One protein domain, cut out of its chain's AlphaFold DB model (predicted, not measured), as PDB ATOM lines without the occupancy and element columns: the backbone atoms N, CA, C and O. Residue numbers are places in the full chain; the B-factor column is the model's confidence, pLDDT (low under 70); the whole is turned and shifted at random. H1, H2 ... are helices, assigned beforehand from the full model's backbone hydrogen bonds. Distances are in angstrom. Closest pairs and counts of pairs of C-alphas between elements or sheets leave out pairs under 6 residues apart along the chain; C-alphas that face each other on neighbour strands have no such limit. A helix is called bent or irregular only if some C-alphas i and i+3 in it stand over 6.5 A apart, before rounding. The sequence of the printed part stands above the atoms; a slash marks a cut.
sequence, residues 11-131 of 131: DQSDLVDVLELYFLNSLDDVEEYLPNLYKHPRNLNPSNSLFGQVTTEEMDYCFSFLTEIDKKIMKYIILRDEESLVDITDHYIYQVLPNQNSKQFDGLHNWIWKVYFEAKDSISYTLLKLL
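AT A GLANCE: This is residues 11 to 131 of the 131 residues of an uncharacterized protein of Synechococcus sp. PCC 7117 (UniProt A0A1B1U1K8). One long helix, H6, runs roughly lengthwise through an elongated, all-helix domain; H4 crosses it at a large angle, H3 packs on its last part, and H1 packs on one end of H4. From H4 the chain folds back into H5, which lies at one end of the domain, where residues 98 to 104 stick out; tiny H2 and a long stretch without a named element, residues 38 to 55, lie at the other end. The printed part has 121 residues, with six named helices in the order H1 to H6 and no named strand. It is only just compact, close to loose, with a radius of gyration of the C-alphas of 16.1 A, and it spans 49 by 29 by 21 A.

IN THESE COORDINATES: H1 is residues 15 to 23, beginning at C-alpha 15 at (26.050, 35.439, 104.164), and is 12.2 A long. H2, residues 34 to 37, and H3, residues 56 to 63, are 5.2 A and 10.2 A long. H4, residues 68 to 79, is 16.2 A long and begins at C-alpha 68 at (42.476, 25.024, 102.527). H5, residues 82 to 99, is 25.1 A long and has a kink of 36 degrees near residue 93; it is neither bent nor irregular, but only just: C-alphas 94 and 97 are 6.5 A apart. H6, residues 108 to 130, is 33.1 A long and ends at C-alpha 130 at (21.335, 21.772, 108.087).

HOW THE PARTS SIT: The hub is H4, which touches H1, H5 and H6. With residues 75 to 79 alone it touches H1, about perpendicular at 76 degrees; the closest C-alphas, of Glu 20 and Ile 78, are 6.0 A apart. H4 and H5 form a helical hairpin, opposite ways at a steep tilt of 44 degrees, closest at the C-alphas of Lys 72 and Ser 84, 5.2 A. H6 touches H4 with residues 112 to 120 alone, about perpendicular at 82 degrees; the closest C-alphas are those of Met 74 and Tyr 116, 5.9 A. H6 touches H3 with residues 122 to 130 alone, opposite ways at a steep tilt of 54 degrees; the C-alphas of Cys 62 and Ile 123 are closest, at 5.4 A. H2 touches no helix but is near H1, with the C-alphas of Asp 17 and Leu 37 closest at 7.9 A. H1 and H5 are apart. Every O i to N i+4 pair is within hydrogen-bond range in H1, H3 and H4, against 10 of 14 in H5 and 18 of 19 in H6; H2 is too short for such a pair.

THE WHOLE: The C-alphas of Glu 32 and Ser 102 are the two farthest apart, at 51.3 A. The printed part has no cut, and the link from H2 to H3, 18 residues, is long. Mean pLDDT of the printed part is 81.2; it is under 70 at residues 11 to 13, 30 to 52, 101 to 106 and 131.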
ATOM      1  N   ASP A  11      19.760  36.013 104.368       63.66
ATOM      2  CA  ASP A  11      19.810  36.032 102.892       63.66
ATOM      3  C   ASP A  11      21.238  35.691 102.412       63.66
ATOM      4  O   ASP A  11      22.218  35.907 103.123       63.66
ATOM      5  N   GLN A  12      21.423  35.212 101.181       62.50
ATOM      6  CA  GLN A  12      22.762  35.034 100.592       62.50
ATOM      7  C   GLN A  12      23.540  36.363 100.474       62.50
ATOM      8  O   GLN A  12      24.778  36.354 100.388       62.50
ATOM      9  N   SER A  13      22.840  37.506 100.436       65.56
ATOM     10  CA  SER A  13      23.476  38.824 100.594       65.56
ATOM     11  C   SER A  13      24.094  38.988 101.978       65.56
ATOM     12  O   SER A  13      25.192  39.519 102.091       65.56
ATOM     13  N   ASP A  14      23.414  38.466 102.995       73.56
ATOM     14  CA  ASP A  14      23.788  38.576 104.403       73.56
ATOM     15  C   ASP A  14      24.818  37.495 104.794       73.56
ATOM     16  O   ASP A  14      25.520  37.630 105.790       73.56
ATOM     17  N   LEU A  15      24.992  36.443 103.975       81.19
ATOM     18  CA  LEU A  15      26.050  35.439 104.164       81.19
ATOM     19  C   LEU A  15      27.451  36.071 104.198       81.19
ATOM     20  O   LEU A  15      28.343  35.540 104.846       81.19
ATOM     21  N   VAL A  16      27.659  37.194 103.505       84.75
ATOM     22  CA  VAL A  16      28.934  37.929 103.553       84.75
ATOM     23  C   VAL A  16      29.206  38.437 104.969       84.75
ATOM     24  O   VAL A  16      30.298  38.214 105.483       84.75
ATOM     25  N   ASP A  17      28.200  39.023 105.612       82.94
ATOM     26  CA  ASP A  17      28.300  39.557 106.971       82.94
ATOM     27  C   ASP A  17      28.473  38.421 108.000       82.94
ATOM     28  O   ASP A  17      29.263  38.525 108.935       82.94
ATOM     29  N   VAL A  18      27.794  37.285 107.796       84.62
ATOM     30  CA  VAL A  18      27.963  36.072 108.623       84.62
ATOM     31  C   VAL A  18      29.391  35.534 108.525       84.62
ATOM     32  O   VAL A  18      30.003  35.198 109.539       84.62
ATOM     33  N   LEU A  19      29.942  35.470 107.312       88.50
ATOM     34  CA  LEU A  19      31.322  35.042 107.081       88.50
ATOM     35  C   LEU A  19      32.330  36.008 107.704       88.50
ATOM     36  O   LEU A  19      33.345  35.561 108.235       88.50
ATOM     37  N   GLU A  20      32.063  37.313 107.653       88.88
ATOM     38  CA  GLU A  20      32.892  38.320 108.314       88.88
ATOM     39  C   GLU A  20      32.930  38.090 109.828       88.88
ATOM     40  O   GLU A  20      34.014  37.937 110.396       88.88
ATOM     41  N   LEU A  21      31.764  37.959 110.471       86.69
ATOM     42  CA  LEU A  21      31.673  37.675 111.905       86.69
ATOM     43  C   LEU A  21      32.349  36.351 112.287       86.69
ATOM     44  O   LEU A  21      33.026  36.292 113.319       86.69
ATOM     45  N   TYR A  22      32.208  35.317 111.451       89.50
ATOM     46  CA  TYR A  22      32.876  34.025 111.621       89.50
ATOM     47  C   TYR A  22      34.401  34.168 111.595       89.50
ATOM     48  O   TYR A  22      35.069  33.757 112.542       89.50
ATOM     49  N   PHE A  23      34.970  34.813 110.571       90.56
ATOM     50  CA  PHE A  23      36.424  34.991 110.489       90.56
ATOM     51  C   PHE A  23      36.990  35.899 111.592       90.56
ATOM     52  O   PHE A  23      38.167  35.777 111.938       90.56
ATOM     53  N   LEU A  24      36.169  36.784 112.160       89.25
ATOM     54  CA  LEU A  24      36.517  37.599 113.324       89.25
ATOM     55  C   LEU A  24      36.370  36.851 114.664       89.25
ATOM     56  O   LEU A  24      36.674  37.431 115.704       89.25
ATOM     57  N   ASN A  25      35.960  35.574 114.655       87.62
ATOM     58  CA  ASN A  25      35.646  34.764 115.842       87.62
ATOM     59  C   ASN A  25      34.593  35.419 116.745       87.62
ATOM     60  O   ASN A  25      34.711  35.405 117.965       87.62
ATOM     61  N   SER A  26      33.592  36.041 116.130       84.62
ATOM     62  CA  SER A  26      32.564  36.823 116.823       84.62
ATOM     63  C   SER A  26      31.142  36.397 116.460       84.62
ATOM     64  O   SER A  26      30.186  37.030 116.884       84.62
ATOM     65  N   LEU A  27      30.971  35.326 115.680       82.12
ATOM     66  CA  LEU A  27      29.652  34.923 115.191       82.12
ATOM     67  C   LEU A  27      28.661  34.617 116.326       82.12
ATOM     68  O   LEU A  27      27.527  35.089 116.276       82.12
ATOM     69  N   ASP A  28      29.098  33.900 117.365       75.31
ATOM     70  CA  ASP A  28      28.236  33.528 118.498       75.31
ATOM     71  C   ASP A  28      28.241  34.561 119.643       75.31
ATOM     72  O   ASP A  28      27.335  34.561 120.475       75.31
ATOM     73  N   ASP A  29      29.228  35.461 119.686       70.06
ATOM     74  CA  ASP A  29      29.438  36.401 120.801       70.06
ATOM     75  C   ASP A  29      28.601  37.687 120.686       70.06
ATOM     76  O   ASP A  29      28.586  38.524 121.594       70.06
ATOM     77  N   VAL A  30      27.903  37.883 119.565       63.34
ATOM     78  CA  VAL A  30      27.304  39.174 119.217       63.34
ATOM     79  C   VAL A  30      25.777  39.114 119.322       63.34
ATOM     80  O   VAL A  30      25.042  39.325 118.355       63.34
ATOM     81  N   GLU A  31      25.282  38.889 120.546       54.78
ATOM     82  CA  GLU A  31      23.844  38.949 120.886       54.78
ATOM     83  C   GLU A  31      23.181  40.285 120.469       54.78
ATOM     84  O   GLU A  31      21.963  40.355 120.301       54.78
ATOM     85  N   GLU A  32      23.968  41.345 120.249       53.78
ATOM     86  CA  GLU A  32      23.489  42.694 119.918       53.78
ATOM     87  C   GLU A  32      23.317  42.960 118.402       53.78
ATOM     88  O   GLU A  32      22.481  43.779 118.014       53.78
ATOM     89  N   TYR A  33      24.050  42.259 117.524       53.88
ATOM     90  CA  TYR A  33      23.981  42.448 116.056       53.88
ATOM     91  C   TYR A  33      23.219  41.339 115.341       53.88
ATOM     92  O   TYR A  33      22.594  41.599 114.310       53.88
ATOM     93  N   LEU A  34      23.223  40.129 115.900       56.78
ATOM     94  CA  LEU A  34      22.497  38.981 115.367       56.78
ATOM     95  C   LEU A  34      21.015  39.308 115.059       56.78
ATOM     96  O   LEU A  34      20.572  39.012 113.949       56.78
ATOM     97  N   PRO A  35      20.252  40.028 115.914       60.59
ATOM     98  CA  PRO A  35      18.866  40.395 115.600       60.59
ATOM     99  C   PRO A  35      18.688  41.314 114.379       60.59
ATOM    100  O   PRO A  35      17.600  41.351 113.812       60.59
ATOM    101  N   ASN A  36      19.721  42.070 113.981       59.03
ATOM    102  CA  ASN A  36      19.680  42.952 112.805       59.03
ATOM    103  C   ASN A  36      20.042  42.214 111.510       59.03
ATOM    104  O   ASN A  36      19.534  42.565 110.443       59.03
ATOM    105  N   LEU A  37      20.903  41.199 111.610       63.31
ATOM    106  CA  LEU A  37      21.222  40.279 110.516       63.31
ATOM    107  C   LEU A  37      20.034  39.387 110.193       63.31
ATOM    108  O   LEU A  37      19.704  39.155 109.030       63.31
ATOM    109  N   TYR A  38      19.352  38.931 111.235       66.12
ATOM    110  CA  TYR A  38      18.251  38.027 111.055       66.12
ATOM    111  C   TYR A  38      16.934  38.735 110.751       66.12
ATOM    112  O   TYR A  38      16.335  39.426 111.577       66.12
ATOM    113  N   LYS A  39      16.418  38.501 109.547       62.97
ATOM    114  CA  LYS A  39      15.206  39.170 109.072       62.97
ATOM    115  C   LYS A  39      13.958  38.357 109.404       62.97
ATOM    116  O   LYS A  39      13.944  37.128 109.353       62.97
ATOM    117  N   HIS A  40      12.862  39.063 109.688       62.88
ATOM    118  CA  HIS A  40      11.535  38.453 109.758       62.88
ATOM    119  C   HIS A  40      11.217  37.764 108.414       62.88
ATOM    120  O   HIS A  40      11.506  38.356 107.375       62.88
ATOM    121  N   PRO A  41      10.542  36.597 108.381       60.91
ATOM    122  CA  PRO A  41      10.327  35.826 107.147       60.91
ATOM    123  C   PRO A  41       9.661  36.592 105.992       60.91
ATOM    124  O   PRO A  41       9.856  36.278 104.825       60.91
ATOM    125  N   ARG A  42       8.895  37.643 106.304       64.31
ATOM    126  CA  ARG A  42       8.264  38.550 105.320       64.31
ATOM    127  C   ARG A  42       9.239  39.497 104.607       64.31
ATOM    128  O   ARG A  42       8.873  40.055 103.580       64.31
ATOM    129  N   ASN A  43      10.423  39.705 105.176       65.50
ATOM    130  CA  ASN A  43      11.464  40.600 104.670       65.50
ATOM    131  C   ASN A  43      12.573  39.831 103.939       65.50
ATOM    132  O   ASN A  43      13.538  40.443 103.488       65.50
ATOM    133  N   LEU A  44      12.460  38.504 103.860       62.28
ATOM    134  CA  LEU A  44      13.403  37.661 103.143       62.28
ATOM    135  C   LEU A  44      13.106  37.677 101.656       62.28
ATOM    136  O   LEU A  44      11.943  37.721 101.245       62.28
ATOM    137  N   ASN A  45      14.159  37.574 100.854       58.94
ATOM    138  CA  ASN A  45      14.004  37.342  99.436       58.94
ATOM    139  C   ASN A  45      13.500  35.902  99.196       58.94
ATOM    140  O   ASN A  45      14.230  34.948  99.473       58.94
ATOM    141  N   PRO A  46      12.282  35.708  98.651       57.97
ATOM    142  CA  PRO A  46      11.724  34.374  98.432       57.97
ATOM    143  C   PRO A  46      12.484  33.560  97.376       57.97
ATOM    144  O   PRO A  46      12.261  32.357  97.270       57.97
ATOM    145  N   SER A  47      13.351  34.195  96.580       55.72
ATOM    146  CA  SER A  47      14.191  33.508  95.597       55.72
ATOM    147  C   SER A  47      15.605  33.195  96.094       55.72
ATOM    148  O   SER A  47      16.381  32.664  95.305       55.72
ATOM    149  N   ASN A  48      15.979  33.566  97.328       57.16
ATOM    150  CA  ASN A  48      17.378  33.498  97.769       57.16
ATOM    151  C   ASN A  48      17.566  33.317  99.283       57.16
ATOM    152  O   ASN A  48      18.116  34.167  99.978       57.16
ATOM    153  N   SER A  49      17.049  32.224  99.821       53.00
ATOM    154  CA  SER A  49      16.754  32.168 101.247       53.00
ATOM    155  C   SER A  49      17.502  31.054 101.971       53.00
ATOM    156  O   SER A  49      17.083  29.899 101.940       53.00
ATOM    157  N   LEU A  50      18.591  31.439 102.640       61.34
ATOM    158  CA  LEU A  50      19.353  30.650 103.609       61.34
ATOM    159  C   LEU A  50      18.637  30.687 104.971       61.34
ATOM    160  O   LEU A  50      18.746  31.626 105.754       61.34
ATOM    161  N   PHE A  51      17.802  29.695 105.258       57.53
ATOM    162  CA  PHE A  51      16.798  29.872 106.306       57.53
ATOM    163  C   PHE A  51      17.223  29.458 107.731       57.53
ATOM    164  O   PHE A  51      16.897  28.356 108.140       57.53
ATOM    165  N   GLY A  52      17.829  30.328 108.549       58.75
ATOM    166  CA  GLY A  52      17.926  30.089 110.003       58.75
ATOM    167  C   GLY A  52      19.020  30.867 110.729       58.75
ATOM    168  O   GLY A  52      19.742  31.642 110.107       58.75
ATOM    169  N   GLN A  53      19.110  30.664 112.049       70.19
ATOM    170  CA  GLN A  53      20.212  31.161 112.871       70.19
ATOM    171  C   GLN A  53      21.424  30.274 112.608       70.19
ATOM    172  O   GLN A  53      21.308  29.064 112.758       70.19
ATOM    173  N   VAL A  54      22.541  30.871 112.197       78.12
ATOM    174  CA  VAL A  54      23.771  30.141 111.883       78.12
ATOM    175  C   VAL A  54      24.763  30.336 113.022       78.12
ATOM    176  O   VAL A  54      25.049  31.467 113.412       78.12
ATOM    177  N   THR A  55      25.259  29.225 113.550       82.00
ATOM    178  CA  THR A  55      26.232  29.154 114.648       82.00
ATOM    179  C   THR A  55      27.651  28.929 114.131       82.00
ATOM    180  O   THR A  55      27.849  28.489 112.992       82.00
ATOM    181  N   THR A  56      28.662  29.169 114.974       87.38
ATOM    182  CA  THR A  56      30.057  28.821 114.629       87.38
ATOM    183  C   THR A  56      30.211  27.329 114.333       87.38
ATOM    184  O   THR A  56      30.907  26.980 113.386       87.38
ATOM    185  N   GLU A  57      29.520  26.445 115.063       88.56
ATOM    186  CA  GLU A  57      29.587  24.991 114.839       88.56
ATOM    187  C   GLU A  57      29.064  24.592 113.448       88.56
ATOM    188  O   GLU A  57      29.685  23.796 112.737       88.56
ATOM    189  N   GLU A  58      27.944  25.172 113.018       87.88
ATOM    190  CA  GLU A  58      27.388  24.927 111.683       87.88
ATOM    191  C   GLU A  58      28.290  25.494 110.582       87.88
ATOM    192  O   GLU A  58      28.456  24.869 109.528       87.88
ATOM    193  N   MET A  59      28.916  26.649 110.828       89.19
ATOM    194  CA  MET A  59      29.909  27.211 109.916       89.19
ATOM    195  C   MET A  59      31.159  26.341 109.828       89.19
ATOM    196  O   MET A  59      31.597  26.049 108.717       89.19
ATOM    197  N   ASP A  60      31.690  25.850 110.946       92.75
ATOM    198  CA  ASP A  60      32.824  24.921 110.972       92.75
ATOM    199  C   ASP A  60      32.512  23.648 110.179       92.75
ATOM    200  O   ASP A  60      33.331  23.183 109.377       92.75
ATOM    201  N   TYR A  61      31.296  23.117 110.328       92.44
ATOM    202  CA  TYR A  61      30.828  21.991 109.525       92.44
ATOM    203  C   TYR A  61      30.806  22.329 108.029       92.44
ATOM    204  O   TYR A  61      31.312  21.547 107.221       92.44
ATOM    205  N   CYS A  62      30.295  23.497 107.637       90.81
ATOM    206  CA  CYS A  62      30.303  23.927 106.236       90.81
ATOM    207  C   CYS A  62      31.729  24.085 105.685       90.81
ATOM    208  O   CYS A  62      32.032  23.618 104.585       90.81
ATOM    209  N   PHE A  63      32.624  24.684 106.468       93.94
ATOM    210  CA  PHE A  63      34.031  24.867 106.120       93.94
ATOM    211  C   PHE A  63      34.801  23.543 106.050       93.94
ATOM    212  O   PHE A  63      35.816  23.472 105.355       93.94
ATOM    213  N   SER A  64      34.328  22.474 106.696       94.69
ATOM    214  CA  SER A  64      34.963  21.151 106.622       94.69
ATOM    215  C   SER A  64      34.963  20.540 105.211       94.69
ATOM    216  O   SER A  64      35.822  19.712 104.905       94.69
ATOM    217  N   PHE A  65      34.050  20.978 104.336       92.62
ATOM    218  CA  PHE A  65      33.969  20.539 102.937       92.62
ATOM    219  C   PHE A  65      34.816  21.377 101.978       92.62
ATOM    220  O   PHE A  65      34.970  21.003 100.814       92.62
ATOM    221  N   LEU A  66      35.344  22.506 102.446       94.50
ATOM    222  CA  LEU A  66      36.183  23.392 101.657       94.50
ATOM    223  C   LEU A  66      37.648  22.984 101.767       94.50
ATOM    224  O   LEU A  66      38.132  22.573 102.827       94.50
ATOM    225  N   THR A  67      38.378  23.137 100.668       95.94
ATOM    226  CA  THR A  67      39.829  22.963 100.685       95.94
ATOM    227  C   THR A  67      40.493  24.130 101.416       95.94
ATOM    228  O   THR A  67      39.934  25.218 101.535       95.94
ATOM    229  N   GLU A  68      41.730  23.942 101.874       95.44
ATOM    230  CA  GLU A  68      42.476  25.024 102.527       95.44
ATOM    231  C   GLU A  68      42.660  26.253 101.625       95.44
ATOM    232  O   GLU A  68      42.698  27.377 102.122       95.44
ATOM    233  N   ILE A  69      42.735  26.065 100.301       95.75
ATOM    234  CA  ILE A  69      42.848  27.194  99.377       95.75
ATOM    235  C   ILE A  69      41.536  27.980  99.278       95.75
ATOM    236  O   ILE A  69      41.572  29.209  99.291       95.75
ATOM    237  N   ASP A  70      40.389  27.296  99.284       96.31
ATOM    238  CA  ASP A  70      39.071  27.941  99.284       96.31
ATOM    239  C   ASP A  70      38.917  28.822 100.528       96.31
ATOM    240  O   ASP A  70      38.553  29.994 100.427       96.31
ATOM    241  N   LYS A  71      39.284  28.292 101.703       95.62
ATOM    242  CA  LYS A  71      39.212  29.016 102.983       95.62
ATOM    243  C   LYS A  71      40.062  30.284 102.969       95.62
ATOM    244  O   LYS A  71      39.587  31.342 103.379       95.62
ATOM    245  N   LYS A  72      41.297  30.199 102.460       96.25
ATOM    246  CA  LYS A  72      42.195  31.356 102.317       96.25
ATOM    247  C   LYS A  72      41.632  32.391 101.347       96.25
ATOM    248  O   LYS A  72      41.638  33.578 101.661       96.25
ATOM    249  N   ILE A  73      41.095  31.961 100.203       96.56
ATOM    250  CA  ILE A  73      40.452  32.854  99.223       96.56
ATOM    251  C   ILE A  73      39.257  33.578  99.840       96.56
ATOM    252  O   ILE A  73      39.125  34.794  99.685       96.56
ATOM    253  N   MET A  74      38.415  32.858 100.579       95.06
ATOM    254  CA  MET A  74      37.287  33.456 101.285       95.06
ATOM    255  C   MET A  74      37.754  34.476 102.324       95.06
ATOM    256  O   MET A  74      37.267  35.607 102.317       95.06
ATOM    257  N   LYS A  75      38.743  34.127 103.153       95.12
ATOM    258  CA  LYS A  75      39.306  35.038 104.156       95.12
ATOM    259  C   LYS A  75      39.923  36.289 103.518       95.12
ATOM    260  O   LYS A  75      39.692  37.396 104.001       95.12
ATOM    261  N   TYR A  76      40.636  36.145 102.399       96.31
ATOM    262  CA  TYR A  76      41.183  37.274 101.642       96.31
ATOM    263  C   TYR A  76      40.087  38.205 101.105       96.31
ATOM    264  O   TYR A  76      40.199  39.423 101.220       96.31
ATOM    265  N   ILE A  77      39.013  37.671 100.524       94.69
ATOM    266  CA  ILE A  77      37.951  38.515  99.955       94.69
ATOM    267  C   ILE A  77      37.154  39.231 101.042       94.69
ATOM    268  O   ILE A  77      36.849  40.412 100.868       94.69
ATOM    269  N   ILE A  78      36.839  38.535 102.134       93.06
ATOM    270  CA  ILE A  78      36.016  39.066 103.224       93.06
ATOM    271  C   ILE A  78      36.812  40.053 104.086       93.06
ATOM    272  O   ILE A  78      36.381  41.188 104.258       93.06
ATOM    273  N   LEU A  79      37.997  39.666 104.569       93.69
ATOM    274  CA  LEU A  79      38.780  40.472 105.518       93.69
ATOM    275  C   LEU A  79      39.945  41.250 104.896       93.69
ATOM    276  O   LEU A  79      40.626  41.982 105.610       93.69
ATOM    277  N   ARG A  80      40.211  41.101 103.590       92.88
ATOM    278  CA  ARG A  80      41.434  41.631 102.945       92.88
ATOM    279  C   ARG A  80      42.716  41.126 103.617       92.88
ATOM    280  O   ARG A  80      43.682  41.862 103.773       92.88
ATOM    281  N   ASP A  81      42.710  39.852 104.005       93.44
ATOM    282  CA  ASP A  81      43.835  39.185 104.665       93.44
ATOM    283  C   ASP A  81      45.021  38.980 103.704       93.44
ATOM    284  O   ASP A  81      45.048  38.035 102.915       93.44
ATOM    285  N   GLU A  82      46.007  39.877 103.761       92.44
ATOM    286  CA  GLU A  82      47.187  39.870 102.880       92.44
ATOM    287  C   GLU A  82      48.081  38.634 103.078       92.44
ATOM    288  O   GLU A  82      48.733  38.189 102.133       92.44
ATOM    289  N   GLU A  83      48.086  38.028 104.271       93.06
ATOM    290  CA  GLU A  83      48.806  36.767 104.504       93.06
ATOM    291  C   GLU A  83      48.234  35.640 103.636       93.06
ATOM    292  O   GLU A  83      48.981  34.923 102.967       93.06
ATOM    293  N   SER A  84      46.901  35.549 103.556       93.94
ATOM    294  CA  SER A  84      46.231  34.611 102.656       93.94
ATOM    295  C   SER A  84      46.580  34.876 101.188       93.94
ATOM    296  O   SER A  84      46.733  33.923 100.427       93.94
ATOM    297  N   LEU A  85      46.756  36.138 100.766       93.12
ATOM    298  CA  LEU A  85      47.070  36.477  99.370       93.12
ATOM    299  C   LEU A  85      48.395  35.871  98.890       93.12
ATOM    300  O   LEU A  85      48.488  35.458  97.729       93.12
ATOM    301  N   VAL A  86      49.403  35.793  99.762       94.38
ATOM    302  CA  VAL A  86      50.699  35.179  99.429       94.38
ATOM    303  C   VAL A  86      50.500  33.708  99.071       94.38
ATOM    304  O   VAL A  86      50.846  33.286  97.968       94.38
ATOM    305  N   ASP A  87      49.835  32.959  99.949       94.94
ATOM    306  CA  ASP A  87      49.554  31.537  99.741       94.94
ATOM    307  C   ASP A  87      48.664  31.287  98.515       94.94
ATOM    308  O   ASP A  87      48.862  30.319  97.777       94.94
ATOM    309  N   ILE A  88      47.688  32.169  98.275       95.75
ATOM    310  CA  ILE A  88      46.805  32.125  97.103       95.75
ATOM    311  C   ILE A  88      47.606  32.308  95.816       95.75
ATOM    312  O   ILE A  88      47.411  31.574  94.844       95.75
ATOM    313  N   THR A  89      48.516  33.280  95.811       93.94
ATOM    314  CA  THR A  89      49.349  33.600  94.650       93.94
ATOM    315  C   THR A  89      50.310  32.458  94.343       93.94
ATOM    316  O   THR A  89      50.406  32.038  93.188       93.94
ATOM    317  N   ASP A  90      50.958  31.902  95.365       93.81
ATOM    318  CA  ASP A  90      51.854  30.757  95.209       93.81
ATOM    319  C   ASP A  90      51.096  29.525  94.702       93.81
ATOM    320  O   ASP A  90      51.512  28.887  93.730       93.81
ATOM    321  N   HIS A  91      49.934  29.215  95.285       94.06
ATOM    322  CA  HIS A  91      49.094  28.120  94.807       94.06
ATOM    323  C   HIS A  91      48.698  28.314  93.336       94.06
ATOM    324  O   HIS A  91      48.803  27.386  92.530       94.06
ATOM    325  N   TYR A  92      48.305  29.531  92.952       92.31
ATOM    326  CA  TYR A  92      47.946  29.838  91.573       92.31
ATOM    327  C   TYR A  92      49.123  29.638  90.609       92.31
ATOM    328  O   TYR A  92      48.982  28.934  89.608       92.31
ATOM    329  N   ILE A  93      50.292  30.208  90.913       91.75
ATOM    330  CA  ILE A  93      51.478  30.156  90.044       91.75
ATOM    331  C   ILE A  93      51.989  28.723  89.882       91.75
ATOM    332  O   ILE A  93      52.329  28.319  88.768       91.75
ATOM    333  N   TYR A  94      52.052  27.958  90.972       92.00
ATOM    334  CA  TYR A  94      52.716  26.654  90.970       92.00
ATOM    335  C   TYR A  94      51.776  25.470  90.733       92.00
ATOM    336  O   TYR A  94      52.248  24.422  90.295       92.00
ATOM    337  N   GLN A  95      50.471  25.600  90.999       88.50
ATOM    338  CA  GLN A  95      49.520  24.481  90.891       88.50
ATOM    339  C   GLN A  95      48.421  24.704  89.852       88.50
ATOM    340  O   GLN A  95      48.011  23.750  89.193       88.50
ATOM    341  N   VAL A  96      47.950  25.938  89.655       88.19
ATOM    342  CA  VAL A  96      46.840  26.215  88.725       88.19
ATOM    343  C   VAL A  96      47.363  26.540  87.333       88.19
ATOM    344  O   VAL A  96      46.989  25.889  86.357       88.19
ATOM    345  N   LEU A  97      48.265  27.517  87.241       84.31
ATOM    346  CA  LEU A  97      48.803  28.027  85.985       84.31
ATOM    347  C   LEU A  97      49.424  26.946  85.085       84.31
ATOM    348  O   LEU A  97      49.124  26.944  83.889       84.31
ATOM    349  N   PRO A  98      50.228  25.996  85.606       84.19
ATOM    350  CA  PRO A  98      50.849  24.965  84.773       84.19
ATOM    351  C   PRO A  98      49.840  23.985  84.158       84.19
ATOM    352  O   PRO A  98      50.146  23.336  83.162       84.19
ATOM    353  N   ASN A  99      48.644  23.884  84.745       80.38
ATOM    354  CA  ASN A  99      47.592  22.958  84.335       80.38
ATOM    355  C   ASN A  99      46.550  23.606  83.407       80.38
ATOM    356  O   ASN A  99      45.637  22.921  82.937       80.38
ATOM    357  N   GLN A 100      46.667  24.907  83.111       73.69
ATOM    358  CA  GLN A 100      45.785  25.583  82.163       73.69
ATOM    359  C   GLN A 100      46.285  25.426  80.722       73.69
ATOM    360  O   GLN A 100      47.441  25.688  80.391       73.69
ATOM    361  N   ASN A 101      45.374  25.056  79.818       60.81
ATOM    362  CA  ASN A 101      45.640  25.133  78.386       60.81
ATOM    363  C   ASN A 101      45.800  26.608  77.985       60.81
ATOM    364  O   ASN A 101      44.930  27.429  78.270       60.81
ATOM    365  N   SER A 102      46.870  26.925  77.253       58.34
ATOM    366  CA  SER A 102      47.344  28.276  76.894       58.34
ATOM    367  C   SER A 102      46.351  29.217  76.181       58.34
ATOM    368  O   SER A 102      46.708  30.341  75.840       58.34
ATOM    369  N   LYS A 103      45.109  28.784  75.935       55.44
ATOM    370  CA  LYS A 103      44.069  29.534  75.216       55.44
ATOM    371  C   LYS A 103      42.992  30.159  76.113       55.44
ATOM    372  O   LYS A 103      42.204  30.946  75.604       55.44
ATOM    373  N   GLN A 104      42.943  29.829  77.404       55.75
ATOM    374  CA  GLN A 104      41.981  30.386  78.369       55.75
ATOM    375  C   GLN A 104      42.709  30.787  79.650       55.75
ATOM    376  O   GLN A 104      42.572  30.149  80.686       55.75
ATOM    377  N   PHE A 105      43.539  31.821  79.548       59.34
ATOM    378  CA  PHE A 105      44.190  32.390  80.719       59.34
ATOM    379  C   PHE A 105      43.168  33.226  81.495       59.34
ATOM    380  O   PHE A 105      42.951  34.399  81.184       59.34
ATOM    381  N   ASP A 106      42.534  32.619  82.492       68.44
ATOM    382  CA  ASP A 106      41.814  33.365  83.519       68.44
ATOM    383  C   ASP A 106      42.856  33.901  84.490       68.44
ATOM    384  O   ASP A 106      43.363  33.154  85.316       68.44
ATOM    385  N   GLY A 107      43.223  35.181  84.360       84.50
ATOM    386  CA  GLY A 107      44.207  35.794  85.252       84.50
ATOM    387  C   GLY A 107      43.847  35.609  86.730       84.50
ATOM    388  O   GLY A 107      42.678  35.425  87.064       84.50
ATOM    389  N   LEU A 108      44.847  35.708  87.614       89.56
ATOM    390  CA  LEU A 108      44.732  35.463  89.063       89.56
ATOM    391  C   LEU A 108      43.435  36.022  89.677       89.56
ATOM    392  O   LEU A 108      42.746  35.324  90.408       89.56
ATOM    393  N   HIS A 109      43.069  37.256  89.321       91.56
ATOM    394  CA  HIS A 109      41.844  37.900  89.790       91.56
ATOM    395  C   HIS A 109      40.558  37.138  89.422       91.56
ATOM    396  O   HIS A 109      39.697  36.941  90.277       91.56
ATOM    397  N   ASN A 110      40.426  36.688  88.172       91.00
ATOM    398  CA  ASN A 110      39.260  35.930  87.716       91.00
ATOM    399  C   ASN A 110      39.190  34.569  88.405       91.00
ATOM    400  O   ASN A 110      38.115  34.145  88.822       91.00
ATOM    401  N   TRP A 111      40.337  33.901  88.546       92.56
ATOM    402  CA  TRP A 111      40.408  32.620  89.236       92.56
ATOM    403  C   TRP A 111      40.005  32.749  90.711       92.56
ATOM    404  O   TRP A 111      39.169  31.976  91.172       92.56
ATOM    405  N   ILE A 112      40.507  33.772  91.415       94.62
ATOM    406  CA  ILE A 112      40.122  34.081  92.801       94.62
ATOM    407  C   ILE A 112      38.603  34.252  92.924       94.62
ATOM    408  O   ILE A 112      37.984  33.615  93.772       94.62
ATOM    409  N   TRP A 113      37.985  35.069  92.064       94.19
ATOM    410  CA  TRP A 113      36.535  35.278  92.100       94.19
ATOM    411  C   TRP A 113      35.746  34.014  91.791       94.19
ATOM    412  O   TRP A 113      34.745  33.747  92.448       94.19
ATOM    413  N   LYS A 114      36.196  33.227  90.813       93.44
ATOM    414  CA  LYS A 114      35.556  31.961  90.469       93.44
ATOM    415  C   LYS A 114      35.541  31.014  91.670       93.44
ATOM    416  O   LYS A 114      34.467  30.566  92.059       93.44
ATOM    417  N   VAL A 115      36.705  30.769  92.274       94.31
ATOM    418  CA  VAL A 115      36.823  29.883  93.441       94.31
ATOM    419  C   VAL A 115      36.009  30.420  94.616       94.31
ATOM    420  O   VAL A 115      35.319  29.660  95.286       94.31
ATOM    421  N   TYR A 116      36.010  31.736  94.833       95.12
ATOM    422  CA  TYR A 116      35.189  32.363  95.867       95.12
ATOM    423  C   TYR A 116      33.693  32.114  95.688       95.12
ATOM    424  O   TYR A 116      33.027  31.743  96.652       95.12
ATOM    425  N   PHE A 117      33.155  32.321  94.484       92.25
ATOM    426  CA  PHE A 117      31.734  32.087  94.234       92.25
ATOM    427  C   PHE A 117      31.386  30.605  94.380       92.25
ATOM    428  O   PHE A 117      30.401  30.287  95.036       92.25
ATOM    429  N   GLU A 118      32.233  29.704  93.875       93.56
ATOM    430  CA  GLU A 118      32.060  28.257  94.049       93.56
ATOM    431  C   GLU A 118      32.066  27.853  95.538       93.56
ATOM    432  O   GLU A 118      31.193  27.105  95.984       93.56
ATOM    433  N   ALA A 119      32.993  28.392  96.336       93.81
ATOM    434  CA  ALA A 119      33.071  28.137  97.774       93.81
ATOM    435  C   ALA A 119      31.867  28.723  98.534       93.81
ATOM    436  O   ALA A 119      31.266  28.041  99.368       93.81
ATOM    437  N   LYS A 120      31.459  29.958  98.212       90.50
ATOM    438  CA  LYS A 120      30.277  30.609  98.796       90.50
ATOM    439  C   LYS A 120      28.997  29.827  98.491       90.50
ATOM    440  O   LYS A 120      28.162  29.657  99.382       90.50
ATOM    441  N   ASP A 121      28.844  29.334  97.267       88.06
ATOM    442  CA  ASP A 121      27.701  28.512  96.869       88.06
ATOM    443  C   ASP A 121      27.716  27.159  97.589       88.06
ATOM    444  O   ASP A 121      26.670  26.698  98.045       88.06
ATOM    445  N   SER A 122      28.895  26.556  97.775       89.75
ATOM    446  CA  SER A 122      29.060  25.321  98.552       89.75
ATOM    447  C   SER A 122      28.638  25.495 100.015       89.75
ATOM    448  O   SER A 122      27.862  24.686 100.535       89.75
ATOM    449  N   ILE A 123      29.065  26.583 100.668       89.69
ATOM    450  CA  ILE A 123      28.618  26.931 102.026       89.69
ATOM    451  C   ILE A 123      27.110  27.141 102.040       89.69
ATOM    452  O   ILE A 123      26.422  26.530 102.852       89.69
ATOM    453  N   SER A 124      26.587  27.951 101.117       85.94
ATOM    454  CA  SER A 124      25.154  28.246 101.038       85.94
ATOM    455  C   SER A 124      24.336  26.957 100.917       85.94
ATOM    456  O   SER A 124      23.376  26.725 101.645       85.94
ATOM    457  N   TYR A 125      24.748  26.067 100.021       84.38
ATOM    458  CA  TYR A 125      24.083  24.791  99.806       84.38
ATOM    459  C   TYR A 125      24.187  23.851 101.013       84.38
ATOM    460  O   TYR A 125      23.241  23.118 101.298       84.38
ATOM    461  N   THR A 126      25.318  23.858 101.719       86.00
ATOM    462  CA  THR A 126      25.517  23.020 102.908       86.00
ATOM    463  C   THR A 126      24.682  23.523 104.079       86.00
ATOM    464  O   THR A 126      23.962  22.729 104.680       86.00
ATOM    465  N   LEU A 127      24.678  24.834 104.331       82.50
ATOM    466  CA  LEU A 127      23.823  25.473 105.335       82.50
ATOM    467  C   LEU A 127      22.341  25.172 105.085       82.50
ATOM    468  O   LEU A 127      21.637  24.760 105.999       82.50
ATOM    469  N   LEU A 128      21.877  25.271 103.834       78.12
ATOM    470  CA  LEU A 128      20.499  24.929 103.453       78.12
ATOM    471  C   LEU A 128      20.087  23.487 103.774       78.12
ATOM    472  O   LEU A 128      18.897  23.196 103.789       78.12
ATOM    473  N   LYS A 129      21.037  22.567 103.963       78.38
ATOM    474  CA  LYS A 129      20.742  21.180 104.346       78.38
ATOM    475  C   LYS A 129      20.702  20.956 105.851       78.38
ATOM    476  O   LYS A 129      20.191  19.920 106.272       78.38
ATOM    477  N   LEU A 130      21.317  21.846 106.626       74.81
ATOM    478  CA  LEU A 130      21.335  21.772 108.087       74.81
ATOM    479  C   LEU A 130      20.042  22.332 108.697       74.81
ATOM    480  O   LEU A 130      19.658  21.917 109.788       74.81
ATOM    481  N   LEU A 131      19.393  23.239 107.965       64.75
ATOM    482  CA  LEU A 131      18.215  24.020 108.344       64.75
ATOM    483  C   LEU A 131      16.906  23.378 107.856       64.75
ATOM    484  O   LEU A 131      15.913  23.415 108.621       64.75
TER     485      LEU A 131